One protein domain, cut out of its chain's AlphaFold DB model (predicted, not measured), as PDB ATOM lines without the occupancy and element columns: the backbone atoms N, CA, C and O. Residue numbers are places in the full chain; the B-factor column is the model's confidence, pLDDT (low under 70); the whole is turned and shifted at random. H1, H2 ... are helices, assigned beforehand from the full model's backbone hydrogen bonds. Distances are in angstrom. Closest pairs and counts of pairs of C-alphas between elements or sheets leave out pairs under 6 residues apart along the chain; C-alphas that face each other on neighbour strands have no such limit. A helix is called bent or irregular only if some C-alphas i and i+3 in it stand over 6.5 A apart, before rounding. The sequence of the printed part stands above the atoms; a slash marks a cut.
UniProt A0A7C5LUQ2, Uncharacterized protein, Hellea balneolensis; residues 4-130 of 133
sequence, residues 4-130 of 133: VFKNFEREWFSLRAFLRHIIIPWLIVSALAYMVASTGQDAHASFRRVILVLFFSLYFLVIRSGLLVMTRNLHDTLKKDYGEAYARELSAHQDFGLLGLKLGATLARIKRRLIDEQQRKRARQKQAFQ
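Overview. This is residues 4 to 130 of the 133 residues of an uncharacterized protein of Hellea balneolensis (UniProt A0A7C5LUQ2). A long helical hairpin is made by H2 and H3a; H4 packs on H3a and H3b, and residues 119 to 130 stick out. You find 127 residues with four named helices, H1 to H4, the class being all helix. The whole is extended: radius of gyration of the C-alphas 21.7 A, spans 81 by 32 by 20 A.

Along the chain. C-alpha 4 at (136.764, 158.851, 101.403) begins H1, residues 4 to 12; H2 is residues 15 to 38. H3, assigned as one helix by its hydrogen bonds, is bent, C-alphas 81 and 84 being 9.6 A apart; H3a is residues 43 to 81, 56.8 A, H3b 84 to 92. H4, residues 96 to 128, is irregular, C-alphas 101 and 104 being 8.4 A apart; it ends with C-alpha 128 at (116.455, 131.940, 80.641).

Arrangement. H2 and H3a touch, opposite ways at 13 degrees, closest at C-alphas 38 and 46, 5.5 A. H4 touches H3a, closest at C-alphas 104 and 71, 5.2 A. O i to N i+4 pairs are within hydrogen-bond range throughout H1, H3a and H3b, 18 of 20 in H2, 24 of 29 in H4.

Size, cuts and confidence. The printed part has no cut; 32 residues, among them 4 to 19, have pLDDT under 70.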
ATOM      1  N   VAL A   4     137.960 158.424 100.649       56.00
ATOM      2  CA  VAL A   4     136.764 158.851 101.403       56.00
ATOM      3  C   VAL A   4     136.202 157.724 102.279       56.00
ATOM      4  O   VAL A   4     135.826 157.940 103.428       56.00
ATOM      5  N   PHE A   5     136.225 156.490 101.772       56.00
ATOM      6  CA  PHE A   5     135.699 155.312 102.467       56.00
ATOM      7  C   PHE A   5     136.497 154.974 103.731       56.00
ATOM      8  O   PHE A   5     135.936 154.576 104.751       56.00
ATOM      9  N   LYS A   6     137.819 155.168 103.667       57.66
ATOM     10  CA  LYS A   6     138.743 154.847 104.757       57.66
ATOM     11  C   LYS A   6     138.595 155.828 105.922       57.66
ATOM     12  O   LYS A   6     138.721 155.422 107.073       57.66
ATOM     13  N   ASN A   7     138.290 157.092 105.627       58.34
ATOM     14  CA  ASN A   7     138.028 158.110 106.646       58.34
ATOM     15  C   ASN A   7     136.664 157.893 107.312       58.34
ATOM     16  O   ASN A   7     136.581 157.936 108.533       58.34
ATOM     17  N   PHE A   8     135.633 157.540 106.538       61.62
ATOM     18  CA  PHE A   8     134.306 157.229 107.076       61.62
ATOM     19  C   PHE A   8     134.313 156.005 108.001       61.62
ATOM     20  O   PHE A   8     133.797 156.075 109.114       61.62
ATOM     21  N   GLU A   9     134.952 154.901 107.591       60.53
ATOM     22  CA  GLU A   9     135.110 153.720 108.453       60.53
ATOM     23  C   GLU A   9     135.831 154.074 109.763       60.53
ATOM     24  O   GLU A   9     135.448 153.624 110.844       60.53
ATOM     25  N   ARG A  10     136.860 154.923 109.678       62.84
ATOM     26  CA  ARG A  10     137.685 155.312 110.823       62.84
ATOM     27  C   ARG A  10     137.005 156.321 111.745       62.84
ATOM     28  O   ARG A  10     137.308 156.315 112.929       62.84
ATOM     29  N   GLU A  11     136.107 157.164 111.254       61.78
ATOM     30  CA  GLU A  11     135.358 158.113 112.085       61.78
ATOM     31  C   GLU A  11     134.108 157.484 112.701       61.78
ATOM     32  O   GLU A  11     133.826 157.726 113.869       61.78
ATOM     33  N   TRP A  12     133.396 156.617 111.977       58.91
ATOM     34  CA  TRP A  12     132.121 156.058 112.441       58.91
ATOM     35  C   TRP A  12     132.253 154.744 113.210       58.91
ATOM     36  O   TRP A  12     131.485 154.504 114.141       58.91
ATOM     37  N   PHE A  13     133.237 153.904 112.874       61.06
ATOM     38  CA  PHE A  13     133.477 152.632 113.573       61.06
ATOM     39  C   PHE A  13     134.639 152.692 114.569       61.06
ATOM     40  O   PHE A  13     134.962 151.686 115.211       61.06
ATOM     41  N   SER A  14     135.253 153.865 114.750       65.56
ATOM     42  CA  SER A  14     136.218 154.084 115.824       65.56
ATOM     43  C   SER A  14     135.514 154.143 117.170       65.56
ATOM     44  O   SER A  14     134.710 155.033 117.453       65.56
ATOM     45  N   LEU A  15     135.915 153.225 118.050       60.09
ATOM     46  CA  LEU A  15     135.504 153.196 119.450       60.09
ATOM     47  C   LEU A  15     135.724 154.556 120.143       60.09
ATOM     48  O   LEU A  15     134.947 154.938 121.012       60.09
ATOM     49  N   ARG A  16     136.750 155.321 119.729       65.50
ATOM     50  CA  ARG A  16     137.043 156.658 120.273       65.50
ATOM     51  C   ARG A  16     136.017 157.704 119.861       65.50
ATOM     52  O   ARG A  16     135.644 158.526 120.691       65.50
ATOM     53  N   ALA A  17     135.568 157.693 118.609       66.25
ATOM     54  CA  ALA A  17     134.550 158.632 118.144       66.25
ATOM     55  C   ALA A  17     133.199 158.344 118.814       66.25
ATOM     56  O   ALA A  17     132.517 159.269 119.245       66.25
ATOM     57  N   PHE A  18     132.876 157.064 119.021       65.88
ATOM     58  CA  PHE A  18     131.718 156.647 119.809       65.88
ATOM     59  C   PHE A  18     131.805 157.101 121.271       65.88
ATOM     60  O   PHE A  18     130.869 157.718 121.778       65.88
ATOM     61  N   LEU A  19     132.942 156.865 121.940       67.88
ATOM     62  CA  LEU A  19     133.171 157.371 123.297       67.88
ATOM     63  C   LEU A  19     132.974 158.891 123.350       67.88
ATOM     64  O   LEU A  19     132.285 159.407 124.226       67.88
ATOM     65  N   ARG A  20     133.532 159.616 122.381       76.44
ATOM     66  CA  ARG A  20     133.497 161.076 122.368       76.44
ATOM     67  C   ARG A  20     132.110 161.650 122.075       76.44
ATOM     68  O   ARG A  20     131.730 162.628 122.705       76.44
ATOM     69  N   HIS A  21     131.359 161.077 121.138       68.25
ATOM     70  CA  HIS A  21     130.070 161.630 120.708       68.25
ATOM     71  C   HIS A  21     128.855 161.047 121.425       68.25
ATOM     72  O   HIS A  21     127.793 161.658 121.377       68.25
ATOM     73  N   ILE A  22     128.985 159.898 122.092       72.81
ATOM     74  CA  ILE A  22     127.873 159.273 122.821       72.81
ATOM     75  C   ILE A  22     128.155 159.240 124.318       72.81
ATOM     76  O   ILE A  22     127.300 159.663 125.088       72.81
ATOM     77  N   ILE A  23     129.341 158.804 124.746       76.44
ATOM     78  CA  ILE A  23     129.617 158.619 126.179       76.44
ATOM     79  C   ILE A  23     129.843 159.961 126.879       76.44
ATOM     80  O   ILE A  23     129.240 160.188 127.920       76.44
ATOM     81  N   ILE A  24     130.633 160.879 126.310       80.56
ATOM     82  CA  ILE A  24     130.885 162.197 126.928       80.56
ATOM     83  C   ILE A  24     129.597 163.017 127.125       80.56
ATOM     84  O   ILE A  24     129.327 163.399 128.265       80.56
ATOM     85  N   PRO A  25     128.769 163.288 126.095       81.31
ATOM     86  CA  PRO A  25     127.539 164.048 126.308       81.31
ATOM     87  C   PRO A  25     126.572 163.318 127.244       81.31
ATOM     88  O   PRO A  25     125.888 163.963 128.034       81.31
ATOM     89  N   TRP A  26     126.554 161.981 127.226       83.19
ATOM     90  CA  TRP A  26     125.700 161.219 128.130       83.19
ATOM     91  C   TRP A  26     126.168 161.249 129.586       83.19
ATOM     92  O   TRP A  26     125.337 161.346 130.489       83.19
ATOM     93  N   LEU A  27     127.479 161.250 129.828       83.81
ATOM     94  CA  LEU A  27     128.059 161.472 131.152       83.81
ATOM     95  C   LEU A  27     127.716 162.865 131.680       83.81
ATOM     96  O   LEU A  27     127.339 162.981 132.841       83.81
ATOM     97  N   ILE A  28     127.777 163.900 130.836       87.69
ATOM     98  CA  ILE A  28     127.409 165.272 131.220       87.69
ATOM     99  C   ILE A  28     125.931 165.338 131.629       87.69
ATOM    100  O   ILE A  28     125.613 165.840 132.706       87.69
ATOM    101  N   VAL A  29     125.030 164.781 130.813       87.25
ATOM    102  CA  VAL A  29     123.591 164.741 131.125       87.25
ATOM    103  C   VAL A  29     123.315 163.928 132.391       87.25
ATOM    104  O   VAL A  29     122.536 164.362 133.236       87.25
ATOM    105  N   SER A  30     123.984 162.786 132.563       84.75
ATOM    106  CA  SER A  30     123.827 161.941 133.752       84.75
ATOM    107  C   SER A  30     124.342 162.634 135.019       84.75
ATOM    108  O   SER A  30     123.707 162.536 136.064       84.75
ATOM    109  N   ALA A  31     125.452 163.375 134.932       87.69
ATOM    110  CA  ALA A  31     125.998 164.150 136.045       87.69
ATOM    111  C   ALA A  31     125.071 165.307 136.451       87.69
ATOM    112  O   ALA A  31     124.812 165.500 137.637       87.69
ATOM    113  N   LEU A  32     124.506 166.027 135.474       88.38
ATOM    114  CA  LEU A  32     123.486 167.055 135.714       88.38
ATOM    115  C   LEU A  32     122.226 166.458 136.352       88.38
ATOM    116  O   LEU A  32     121.731 166.980 137.349       88.38
ATOM    117  N   ALA A  33     121.735 165.336 135.822       84.62
ATOM    118  CA  ALA A  33     120.577 164.636 136.368       84.62
ATOM    119  C   ALA A  33     120.828 164.138 137.800       84.62
ATOM    120  O   ALA A  33     119.938 164.231 138.640       84.62
ATOM    121  N   TYR A  34     122.040 163.665 138.097       85.25
ATOM    122  CA  TYR A  34     122.451 163.286 139.446       85.25
ATOM    123  C   TYR A  34     122.458 164.489 140.395       85.25
ATOM    124  O   TYR A  34     121.872 164.408 141.473       85.25
ATOM    125  N   MET A  35     123.047 165.620 139.984       85.50
ATOM    126  CA  MET A  35     123.040 166.848 140.786       85.50
ATOM    127  C   MET A  35     121.609 167.283 141.115       85.50
ATOM    128  O   MET A  35     121.298 167.501 142.282       85.50
ATOM    129  N   VAL A  36     120.712 167.306 140.125       84.19
ATOM    130  CA  VAL A  36     119.292 167.649 140.323       84.19
ATOM    131  C   VAL A  36     118.559 166.615 141.186       84.19
ATOM    132  O   VAL A  36     117.722 166.977 142.007       84.19
ATOM    133  N   ALA A  37     118.859 165.325 141.043       81.12
ATOM    134  CA  ALA A  37     118.251 164.281 141.868       81.12
ATOM    135  C   ALA A  37     118.697 164.356 143.339       81.12
ATOM    136  O   ALA A  37     117.960 163.904 144.215       81.12
ATOM    137  N   SER A  38     119.877 164.927 143.603       78.50
ATOM    138  CA  SER A  38     120.489 165.002 144.933       78.50
ATOM    139  C   SER A  38     120.050 166.204 145.782       78.50
ATOM    140  O   SER A  38     120.282 166.200 146.985       78.50
ATOM    141  N   THR A  39     119.375 167.206 145.206       83.25
ATOM    142  CA  THR A  39     118.936 168.423 145.924       83.25
ATOM    143  C   THR A  39     117.638 168.262 146.728       83.25
ATOM    144  O   THR A  39     117.167 169.224 147.334       83.25
ATOM    145  N   GLY A  40     117.030 167.071 146.755       75.69
ATOM    146  CA  GLY A  40     115.801 166.823 147.515       75.69
ATOM    147  C   GLY A  40     116.044 166.742 149.025       75.69
ATOM    148  O   GLY A  40     116.927 166.008 149.464       75.69
ATOM    149  N   GLN A  41     115.217 167.445 149.810       74.94
ATOM    150  CA  GLN A  41     115.245 167.419 151.284       74.94
ATOM    151  C   GLN A  41     114.923 166.027 151.862       74.94
ATOM    152  O   GLN A  41     115.399 165.677 152.940       74.94
ATOM    153  N   ASP A  42     114.184 165.203 151.115       83.94
ATOM    154  CA  ASP A  42     113.824 163.843 151.510       83.94
ATOM    155  C   ASP A  42     114.878 162.821 151.064       83.94
ATOM    156  O   ASP A  42     114.915 162.404 149.900       83.94
ATOM    157  N   ALA A  43     115.689 162.332 152.007       79.19
ATOM    158  CA  ALA A  43     116.758 161.364 151.739       79.19
ATOM    159  C   ALA A  43     116.268 160.097 151.004       79.19
ATOM    160  O   ALA A  43     116.912 159.622 150.065       79.19
ATOM    161  N   HIS A  44     115.090 159.577 151.370       83.19
ATOM    162  CA  HIS A  44     114.506 158.404 150.714       83.19
ATOM    163  C   HIS A  44     114.046 158.676 149.274       83.19
ATOM    164  O   HIS A  44     114.199 157.806 148.411       83.19
ATOM    165  N   ALA A  45     113.494 159.857 148.991       80.88
ATOM    166  CA  ALA A  45     113.055 160.214 147.643       80.88
ATOM    167  C   ALA A  45     114.254 160.506 146.728       80.88
ATOM    168  O   ALA A  45     114.282 160.040 145.586       80.88
ATOM    169  N   SER A  46     115.269 161.203 147.247       81.50
ATOM    170  CA  SER A  46     116.526 161.490 146.548       81.50
ATOM    171  C   SER A  46     117.267 160.200 146.173       81.50
ATOM    172  O   SER A  46     117.661 160.031 145.020       81.50
ATOM    173  N   PHE A  47     117.345 159.221 147.083       83.75
ATOM    174  CA  PHE A  47     117.960 157.918 146.800       83.75
ATOM    175  C   PHE A  47     117.271 157.161 145.651       83.75
ATOM    176  O   PHE A  47     117.937 156.674 144.736       83.75
ATOM    177  N   ARG A  48     115.929 157.111 145.636       85.00
ATOM    178  CA  ARG A  48     115.172 156.466 144.545       85.00
ATOM    179  C   ARG A  48     115.408 157.150 143.196       85.00
ATOM    180  O   ARG A  48     115.578 156.463 142.190       85.00
ATOM    181  N   ARG A  49     115.443 158.487 143.166       84.69
ATOM    182  CA  ARG A  49     115.709 159.263 141.941       84.69
ATOM    183  C   ARG A  49     117.114 159.000 141.408       84.69
ATOM    184  O   ARG A  49     117.266 158.763 140.215       84.69
ATOM    185  N   VAL A  50     118.117 158.970 142.285       83.75
ATOM    186  CA  VAL A  50     119.505 158.648 141.921       83.75
ATOM    187  C   VAL A  50     119.615 157.244 141.324       83.75
ATOM    188  O   VAL A  50     120.230 157.088 140.272       83.75
ATOM    189  N   ILE A  51     118.982 156.234 141.935       88.06
ATOM    190  CA  ILE A  51     118.974 154.865 141.393       88.06
ATOM    191  C   ILE A  51     118.341 154.826 140.004       88.06
ATOM    192  O   ILE A  51     118.886 154.185 139.107       88.06
ATOM    193  N   LEU A  52     117.212 155.512 139.808       87.50
ATOM    194  CA  LEU A  52     116.554 155.568 138.503       87.50
ATOM    195  C   LEU A  52     117.462 156.203 137.451       87.50
ATOM    196  O   LEU A  52     117.628 155.628 136.378       87.50
ATOM    197  N   VAL A  53     118.093 157.341 137.764       86.75
ATOM    198  CA  VAL A  53     119.057 157.989 136.861       86.75
ATOM    199  C   VAL A  53     120.180 157.015 136.513       86.75
ATOM    200  O   VAL A  53     120.450 156.802 135.335       86.75
ATOM    201  N   LEU A  54     120.771 156.349 137.507       85.69
ATOM    202  CA  LEU A  54     121.861 155.400 137.289       85.69
ATOM    203  C   LEU A  54     121.434 154.218 136.402       85.69
ATOM    204  O   LEU A  54     122.149 153.847 135.469       85.69
ATOM    205  N   PHE A  55     120.252 153.656 136.664       90.00
ATOM    206  CA  PHE A  55     119.689 152.554 135.890       90.00
ATOM    207  C   PHE A  55     119.465 152.955 134.430       90.00
ATOM    208  O   PHE A  55     119.932 152.259 133.527       90.00
ATOM    209  N   PHE A  56     118.816 154.096 134.180       86.12
ATOM    210  CA  PHE A  56     118.588 154.590 132.821       86.12
ATOM    211  C   PHE A  56     119.893 154.945 132.107       86.12
ATOM    212  O   PHE A  56     120.039 154.641 130.919       86.12
ATOM    213  N   SER A  57     120.864 155.527 132.812       85.88
ATOM    214  CA  SER A  57     122.176 155.847 132.252       85.88
ATOM    215  C   SER A  57     122.915 154.594 131.790       85.88
ATOM    216  O   SER A  57     123.403 154.565 130.656       85.88
ATOM    217  N   LEU A  58     122.948 153.548 132.623       85.88
ATOM    218  CA  LEU A  58     123.558 152.260 132.287       85.88
ATOM    219  C   LEU A  58     122.804 151.549 131.160       85.88
ATOM    220  O   LEU A  58     123.423 151.104 130.195       85.88
ATOM    221  N   TYR A  59     121.475 151.493 131.237       88.50
ATOM    222  CA  TYR A  59     120.627 150.895 130.206       88.50
ATOM    223  C   TYR A  59     120.865 151.534 128.832       88.50
ATOM    224  O   TYR A  59     121.081 150.837 127.837       88.50
ATOM    225  N   PHE A  60     120.905 152.867 128.776       82.94
ATOM    226  CA  PHE A  60     121.176 153.591 127.539       82.94
ATOM    227  C   PHE A  60     122.577 153.294 126.994       82.94
ATOM    228  O   PHE A  60     122.733 153.077 125.789       82.94
ATOM    229  N   LEU A  61     123.588 153.235 127.869       83.31
ATOM    230  CA  LEU A  61     124.962 152.901 127.493       83.31
ATOM    231  C   LEU A  61     125.047 151.503 126.860       83.31
ATOM    232  O   LEU A  61     125.669 151.345 125.809       83.31
ATOM    233  N   VAL A  62     124.396 150.507 127.471       85.06
ATOM    234  CA  VAL A  62     124.374 149.111 127.000       85.06
ATOM    235  C   VAL A  62     123.657 148.986 125.657       85.06
ATOM    236  O   VAL A  62     124.170 148.354 124.736       85.06
ATOM    237  N   ILE A  63     122.497 149.622 125.492       82.88
ATOM    238  CA  ILE A  63     121.763 149.557 124.221       82.88
ATOM    239  C   ILE A  63     122.536 150.237 123.099       82.88
ATOM    240  O   ILE A  63     122.643 149.694 121.998       82.88
ATOM    241  N   ARG A  64     123.088 151.427 123.353       78.88
ATOM    242  CA  ARG A  64     123.839 152.164 122.332       78.88
ATOM    243  C   ARG A  64     125.133 151.454 121.953       78.88
ATOM    244  O   ARG A  64     125.475 151.455 120.770       78.88
ATOM    245  N   SER A  65     125.828 150.837 122.909       78.31
ATOM    246  CA  SER A  65     127.027 150.046 122.618       78.31
ATOM    247  C   SER A  65     126.682 148.788 121.815       78.31
ATOM    248  O   SER A  65     127.331 148.523 120.802       78.31
ATOM    249  N   GLY A  66     125.601 148.085 122.169       80.44
ATOM    250  CA  GLY A  66     125.090 146.944 121.405       80.44
ATOM    251  C   GLY A  66     124.708 147.312 119.967       80.44
ATOM    252  O   GLY A  66     125.085 146.617 119.023       80.44
ATOM    253  N   LEU A  67     124.037 148.453 119.773       79.94
ATOM    254  CA  LEU A  67     123.664 148.943 118.445       79.94
ATOM    255  C   LEU A  67     124.891 149.259 117.577       79.94
ATOM    256  O   LEU A  67     124.885 148.979 116.374       79.94
ATOM    257  N   LEU A  68     125.957 149.810 118.167       76.12
ATOM    258  CA  LEU A  68     127.207 150.046 117.445       76.12
ATOM    259  C   LEU A  68     127.847 148.731 117.003       76.12
ATOM    260  O   LEU A  68     128.217 148.604 115.835       76.12
ATOM    261  N   VAL A  69     127.948 147.752 117.904       80.25
ATOM    262  CA  VAL A  69     128.512 146.433 117.580       80.25
ATOM    263  C   VAL A  69     127.707 145.772 116.464       80.25
ATOM    264  O   VAL A  69     128.285 145.281 115.498       80.25
ATOM    265  N   MET A  70     126.377 145.834 116.538       81.06
ATOM    266  CA  MET A  70     125.489 145.302 115.505       81.06
ATOM    267  C   MET A  70     125.698 145.997 114.154       81.06
ATOM    268  O   MET A  70     125.801 145.331 113.126       81.06
ATOM    269  N   THR A  71     125.805 147.327 114.146       77.75
ATOM    270  CA  THR A  71     126.019 148.104 112.915       77.75
ATOM    271  C   THR A  71     127.385 147.808 112.301       77.75
ATOM    272  O   THR A  71     127.496 147.672 111.085       77.75
ATOM    273  N   ARG A  72     128.417 147.648 113.138       78.69
ATOM    274  CA  ARG A  72     129.767 147.272 112.710       78.69
ATOM    275  C   ARG A  72     129.799 145.870 112.118       78.69
ATOM    276  O   ARG A  72     130.310 145.686 111.022       78.69
ATOM    277  N   ASN A  73     129.181 144.906 112.793       81.31
ATOM    278  CA  ASN A  73     129.103 143.542 112.283       81.31
ATOM    279  C   ASN A  73     128.329 143.489 110.950       81.31
ATOM    280  O   ASN A  73     128.721 142.790 110.018       81.31
ATOM    281  N   LEU A  74     127.257 144.280 110.825       81.44
ATOM    282  CA  LEU A  74     126.482 144.391 109.589       81.44
ATOM    283  C   LEU A  74     127.307 144.998 108.445       81.44
ATOM    284  O   LEU A  74     127.206 144.531 107.312       81.44
ATOM    285  N   HIS A  75     128.124 146.009 108.743       81.31
ATOM    286  CA  HIS A  75     129.057 146.609 107.792       81.31
ATOM    287  C   HIS A  75     130.097 145.598 107.302       81.31
ATOM    288  O   HIS A  75     130.234 145.410 106.093       81.31
ATOM    289  N   ASP A  76     130.759 144.897 108.226       81.31
ATOM    290  CA  ASP A  76     131.773 143.890 107.902       81.31
ATOM    291  C   ASP A  76     131.178 142.746 107.065       81.31
ATOM    292  O   ASP A  76     131.757 142.340 106.056       81.31
ATOM    293  N   THR A  77     129.972 142.289 107.421       83.62
ATOM    294  CA  THR A  77     129.233 141.265 106.665       83.62
ATOM    295  C   THR A  77     128.913 141.741 105.246       83.62
ATOM    296  O   THR A  77     129.217 141.049 104.279       83.62
ATOM    297  N   LEU A  78     128.347 142.944 105.086       81.56
ATOM    298  CA  LEU A  78     127.989 143.482 103.766       81.56
ATOM    299  C   LEU A  78     129.213 143.681 102.871       81.56
ATOM    300  O   LEU A  78     129.160 143.396 101.674       81.56
ATOM    301  N   LYS A  79     130.321 144.136 103.457       82.31
ATOM    302  CA  LYS A  79     131.593 144.312 102.760       82.31
ATOM    303  C   LYS A  79     132.159 142.975 102.282       82.31
ATOM    304  O   LYS A  79     132.621 142.900 101.146       82.31
ATOM    305  N   LYS A  80     132.093 141.929 103.115       83.62
ATOM    306  CA  LYS A  80     132.578 140.582 102.777       83.62
ATOM    307  C   LYS A  80     131.708 139.891 101.723       83.62
ATOM    308  O   LYS A  80     132.253 139.320 100.784       83.62
ATOM    309  N   ASP A  81     130.385 139.971 101.854       80.94
ATOM    310  CA  ASP A  81     129.452 139.199 101.021       80.94
ATOM    311  C   ASP A  81     129.139 139.871  99.673       80.94
ATOM    312  O   ASP A  81     128.878 139.183  98.685       80.94
ATOM    313  N   TYR A  82     129.150 141.210  99.613       79.00
ATOM    314  CA  TYR A  82     128.710 141.971  98.432       79.00
ATOM    315  C   TYR A  82     129.790 142.873  97.816       79.00
ATOM    316  O   TYR A  82     129.565 143.421  96.733       79.00
ATOM    317  N   GLY A  83     130.954 143.024  98.461       81.81
ATOM    318  CA  GLY A  83     132.149 143.664  97.899       81.81
ATOM    319  C   GLY A  83     131.882 144.999  97.190       81.81
ATOM    320  O   GLY A  83     131.453 145.981  97.800       81.81
ATOM    321  N   GLU A  84     132.133 145.039  95.880       77.44
ATOM    322  CA  GLU A  84     131.987 146.248  95.056       77.44
ATOM    323  C   GLU A  84     130.546 146.762  94.936       77.44
ATOM    324  O   GLU A  84     130.339 147.973  94.838       77.44
ATOM    325  N   ALA A  85     129.542 145.879  94.969       77.88
ATOM    326  CA  ALA A  85     128.139 146.289  94.892       77.88
ATOM    327  C   ALA A  85     127.734 147.086  96.141       77.88
ATOM    328  O   ALA A  85     127.067 148.117  96.039       77.88
ATOM    329  N   TYR A  86     128.225 146.662  97.308       79.75
ATOM    330  CA  TYR A  86     128.066 147.405  98.554       79.75
ATOM    331  C   TYR A  86     128.786 148.759  98.507       79.75
ATOM    332  O   TYR A  86     128.204 149.777  98.877       79.75
ATOM    333  N   ALA A  87     130.026 148.790  98.004       73.94
ATOM    334  CA  ALA A  87     130.793 150.030  97.893       73.94
ATOM    335  C   ALA A  87     130.098 151.069  96.998       73.94
ATOM    336  O   ALA A  87     130.061 152.255  97.334       73.94
ATOM    337  N   ARG A  88     129.497 150.616  95.892       78.62
ATOM    338  CA  ARG A  88     128.751 151.462  94.957       78.62
ATOM    339  C   ARG A  88     127.488 152.046  95.596       78.62
ATOM    340  O   ARG A  88     127.312 153.261  95.565       78.62
ATOM    341  N   GLU A  89     126.663 151.216  96.232       76.56
ATOM    342  CA  GLU A  89     125.448 151.663  96.936       76.56
ATOM    343  C   GLU A  89     125.755 152.623  98.092       76.56
ATOM    344  O   GLU A  89     125.049 153.614  98.287       76.56
ATOM    345  N   LEU A  90     126.838 152.376  98.837       73.56
ATOM    346  CA  LEU A  90     127.245 153.278  99.911       73.56
ATOM    347  C   LEU A  90     127.744 154.621  99.359       73.56
ATOM    348  O   LEU A  90     127.405 155.659  99.911       73.56
ATOM    349  N   SER A  91     128.496 154.615  98.252       70.81
ATOM    350  CA  SER A  91     128.982 155.847  97.608       70.81
ATOM    351  C   SER A  91     127.871 156.696  96.981       70.81
ATOM    352  O   SER A  91     128.012 157.913  96.889       70.81
ATOM    353  N   ALA A  92     126.753 156.073  96.595       73.12
ATOM    354  CA  ALA A  92     125.567 156.773  96.106       73.12
ATOM    355  C   ALA A  92     124.833 157.548  97.216       73.12
ATOM    356  O   ALA A  92     124.102 158.493  96.931       73.12
ATOM    357  N   HIS A  93     125.046 157.191  98.485       67.31
ATOM    358  CA  HIS A  93     124.535 157.939  99.629       67.31
ATOM    359  C   HIS A  93     125.577 158.996 100.048       67.31
ATOM    360  O   HIS A  93     126.304 158.813 101.016       67.31
ATOM    361  N   GLN A  94     125.660 160.100  99.293       54.25
ATOM    362  CA  GLN A  94     126.642 161.188  99.485       54.25
ATOM    363  C   GLN A  94     126.476 162.000 100.788       54.25
ATOM    364  O   GLN A  94     127.371 162.763 101.149       54.25
ATOM    365  N   ASP A  95     125.380 161.825 101.527       56.25
ATOM    366  CA  ASP A  95     125.076 162.597 102.739       56.25
ATOM    367  C   ASP A  95     125.713 161.990 104.005       56.25
ATOM    368  O   ASP A  95     125.051 161.520 104.939       56.25
ATOM    369  N   PHE A  96     127.047 161.975 104.032       55.53
ATOM    370  CA  PHE A  96     127.840 161.387 105.118       55.53
ATOM    371  C   PHE A  96     127.625 162.065 106.486       55.53
ATOM    372  O   PHE A  96     127.808 161.418 107.518       55.53
ATOM    373  N   GLY A  97     127.165 163.323 106.513       50.81
ATOM    374  CA  GLY A  97     126.830 164.042 107.749       50.81
ATOM    375  C   GLY A  97     125.557 163.530 108.444       50.81
ATOM    376  O   GLY A  97     125.514 163.429 109.668       50.81
ATOM    377  N   LEU A  98     124.535 163.137 107.673       47.12
ATOM    378  CA  LEU A  98     123.257 162.603 108.181       47.12
ATOM    379  C   LEU A  98     123.272 161.083 108.365       47.12
ATOM    380  O   LEU A  98     122.520 160.534 109.180       47.12
ATOM    381  N   LEU A  99     124.146 160.403 107.623       52.28
ATOM    382  CA  LEU A  99     124.409 158.970 107.734       52.28
ATOM    383  C   LEU A  99     124.737 158.569 109.165       52.28
ATOM    384  O   LEU A  99     124.332 157.503 109.608       52.28
ATOM    385  N   GLY A 100     125.366 159.454 109.920       54.28
ATOM    386  CA  GLY A 100     125.724 159.207 111.292       54.28
ATOM    387  C   GLY A 100     124.611 158.817 112.254       54.28
ATOM    388  O   GLY A 100     124.722 157.865 113.026       54.28
ATOM    389  N   LEU A 101     123.498 159.543 112.174       54.19
ATOM    390  CA  LEU A 101     122.321 159.296 113.003       54.19
ATOM    391  C   LEU A 101     121.495 158.099 112.517       54.19
ATOM    392  O   LEU A 101     120.685 157.568 113.276       54.19
ATOM    393  N   LYS A 102     121.674 157.670 111.260       64.81
ATOM    394  CA  LYS A 102     120.832 156.652 110.605       64.81
ATOM    395  C   LYS A 102     121.617 155.479 110.022       64.81
ATOM    396  O   LYS A 102     121.043 154.680 109.289       64.81
ATOM    397  N   LEU A 103     122.891 155.330 110.376       69.75
ATOM    398  CA  LEU A 103     123.835 154.412 109.736       69.75
ATOM    399  C   LEU A 103     123.300 152.979 109.734       69.75
ATOM    400  O   LEU A 103     123.180 152.367 108.678       69.75
ATOM    401  N   GLY A 104     122.859 152.482 110.893       69.38
ATOM    402  CA  GLY A 104     122.270 151.146 111.012       69.38
ATOM    403  C   GLY A 104     121.046 150.939 110.111       69.38
ATOM    404  O   GLY A 104     120.937 149.912 109.443       69.38
ATOM    405  N   ALA A 105     120.161 151.937 110.015       72.50
ATOM    406  CA  ALA A 105     118.991 151.877 109.142       72.50
ATOM    407  C   ALA A 105     119.378 151.929 107.655       72.50
ATOM    408  O   ALA A 105     118.807 151.201 106.841       72.50
ATOM    409  N   THR A 106     120.363 152.752 107.294       75.06
ATOM    410  CA  THR A 106     120.873 152.856 105.924       75.06
ATOM    411  C   THR A 106     121.562 151.563 105.492       75.06
ATOM    412  O   THR A 106     121.232 151.033 104.435       75.06
ATOM    413  N   LEU A 107     122.427 150.976 106.329       76.50
ATOM    414  CA  LEU A 107     123.039 149.674 106.051       76.50
ATOM    415  C   LEU A 107     121.988 148.562 105.929       76.50
ATOM    416  O   LEU A 107     122.083 147.728 105.029       76.50
ATOM    417  N   ALA A 108     120.957 148.562 106.776       80.25
ATOM    418  CA  ALA A 108     119.863 147.598 106.672       80.25
ATOM    419  C   ALA A 108     119.068 147.746 105.360       80.25
ATOM    420  O   ALA A 108     118.686 146.742 104.753       80.25
ATOM    421  N   ARG A 109     118.848 148.980 104.886       81.25
ATOM    422  CA  ARG A 109     118.217 149.245 103.580       81.25
ATOM    423  C   ARG A 109     119.089 148.777 102.419       81.25
ATOM    424  O   ARG A 109     118.568 148.109 101.528       81.25
ATOM    425  N   ILE A 110     120.389 149.073 102.452       81.88
ATOM    426  CA  ILE A 110     121.347 148.617 101.434       81.88
ATOM    427  C   ILE A 110     121.375 147.085 101.390       81.88
ATOM    428  O   ILE A 110     121.262 146.502 100.315       81.88
ATOM    429  N   LYS A 111     121.411 146.416 102.553       80.94
ATOM    430  CA  LYS A 111     121.318 144.951 102.638       80.94
ATOM    431  C   LYS A 111     120.064 144.408 101.955       80.94
ATOM    432  O   LYS A 111     120.170 143.478 101.164       80.94
ATOM    433  N   ARG A 112     118.886 144.975 102.246       83.62
ATOM    434  CA  ARG A 112     117.628 144.547 101.606       83.62
ATOM    435  C   ARG A 112     117.689 144.693 100.088       83.62
ATOM    436  O   ARG A 112     117.383 143.735  99.391       83.62
ATOM    437  N   ARG A 113     118.159 145.838  99.585       83.62
ATOM    438  CA  ARG A 113     118.298 146.069  98.137       83.62
ATOM    439  C   ARG A 113     119.215 145.045  97.472       83.62
ATOM    440  O   ARG A 113     118.847 144.476  96.452       83.62
ATOM    441  N   LEU A 114     120.370 144.765  98.073       82.25
ATOM    442  CA  LEU A 114     121.329 143.794  97.542       82.25
ATOM    443  C   LEU A 114     120.774 142.360  97.526       82.25
ATOM    444  O   LEU A 114     121.019 141.613  96.576       82.25
ATOM    445  N   ILE A 115     120.001 141.975  98.548       84.94
ATOM    446  CA  ILE A 115     119.299 140.682  98.585       84.94
ATOM    447  C   ILE A 115     118.259 140.607  97.462       84.94
ATOM    448  O   ILE A 115     118.248 139.630  96.708       84.94
ATOM    449  N   ASP A 116     117.430 141.640  97.307       86.69
ATOM    450  CA  ASP A 116     116.390 141.692  96.274       86.69
ATOM    451  C   ASP A 116     116.997 141.632  94.863       86.69
ATOM    452  O   ASP A 116     116.498 140.918  93.988       86.69
ATOM    453  N   GLU A 117     118.113 142.325  94.627       83.44
ATOM    454  CA  GLU A 117     118.836 142.266  93.356       83.44
ATOM    455  C   GLU A 117     119.397 140.873  93.059       83.44
ATOM    456  O   GLU A 117     119.256 140.379  91.934       83.44
ATOM    457  N   GLN A 118     120.006 140.209  94.046       83.56
ATOM    458  CA  GLN A 118     120.487 138.836  93.879       83.56
ATOM    459  C   GLN A 118     119.338 137.864  93.587       83.56
ATOM    460  O   GLN A 118     119.470 137.008  92.707       83.56
ATOM    461  N   GLN A 119     118.200 138.003  94.273       84.38
ATOM    462  CA  GLN A 119     117.019 137.176  94.023       84.38
ATOM    463  C   GLN A 119     116.458 137.395  92.614       84.38
ATOM    464  O   GLN A 119     116.191 136.424  91.902       84.38
ATOM    465  N   ARG A 120     116.366 138.650  92.156       83.31
ATOM    466  CA  ARG A 120     115.933 138.985  90.788       83.31
ATOM    467  C   ARG A 120     116.875 138.417  89.726       83.31
ATOM    468  O   ARG A 120     116.401 137.879  88.727       83.31
ATOM    469  N   LYS A 121     118.195 138.485  89.936       81.50
ATOM    470  CA  LYS A 121     119.182 137.877  89.023       81.50
ATOM    471  C   LYS A 121     119.002 136.360  88.924       81.50
ATOM    472  O   LYS A 121     118.965 135.831  87.816       81.50
ATOM    473  N   ARG A 122     118.809 135.673  90.058       81.75
ATOM    474  CA  ARG A 122     118.541 134.223  90.090       81.75
ATOM    475  C   ARG A 122     117.226 133.857  89.393       81.75
ATOM    476  O   ARG A 122     117.186 132.870  88.667       81.75
ATOM    477  N   ALA A 123     116.168 134.651  89.569       80.69
ATOM    478  CA  ALA A 123     114.885 134.428  88.899       80.69
ATOM    479  C   ALA A 123     114.995 134.563  87.369       80.69
ATOM    480  O   ALA A 123     114.504 133.704  86.641       80.69
ATOM    481  N   ARG A 124     115.713 135.586  86.881       79.25
ATOM    482  CA  ARG A 124     115.977 135.774  85.443       79.25
ATOM    483  C   ARG A 124     116.811 134.640  84.848       79.25
ATOM    484  O   ARG A 124     116.499 134.175  83.759       79.25
ATOM    485  N   GLN A 125     117.826 134.158  85.566       76.06
ATOM    486  CA  GLN A 125     118.617 133.002  85.127       76.06
ATOM    487  C   GLN A 125     117.771 131.727  85.026       76.06
ATOM    488  O   GLN A 125     117.910 130.991  84.057       76.06
ATOM    489  N   LYS A 126     116.854 131.488  85.973       74.81
ATOM    490  CA  LYS A 126     115.926 130.346  85.906       74.81
ATOM    491  C   LYS A 126     114.954 130.438  84.725       74.81
ATOM    492  O   LYS A 126     114.662 129.417  84.119       74.81
ATOM    493  N   GLN A 127     114.478 131.636  84.387       70.56
ATOM    494  CA  GLN A 127     113.606 131.854  83.226       70.56
ATOM    495  C   GLN A 127     114.351 131.709  81.894       70.56
ATOM    496  O   GLN A 127     113.791 131.174  80.948       70.56
ATOM    497  N   ALA A 128     115.618 132.127  81.827       66.56
ATOM    498  CA  ALA A 128     116.455 131.940  80.641       66.56
ATOM    499  C   ALA A 128     116.816 130.464  80.374       66.56
ATOM    500  O   ALA A 128     117.178 130.122  79.254       66.56
ATOM    501  N   PHE A 129     116.722 129.603  81.394       61.62
ATOM    502  CA  PHE A 129     117.013 128.169  81.302       61.62
ATOM    503  C   PHE A 129     115.769 127.286  81.126       61.62
ATOM    504  O   PHE A 129     115.916 126.076  80.977       61.62
ATOM    505  N   GLN A 130     114.556 127.853  81.143       57.94
ATOM    506  CA  GLN A 130     113.378 127.122  80.682       57.94
ATOM    507  C   GLN A 130     113.304 127.252  79.156       57.94
ATOM    508  O   GLN A 130     113.072 128.363  78.667       57.94
TER     509      GLN A 130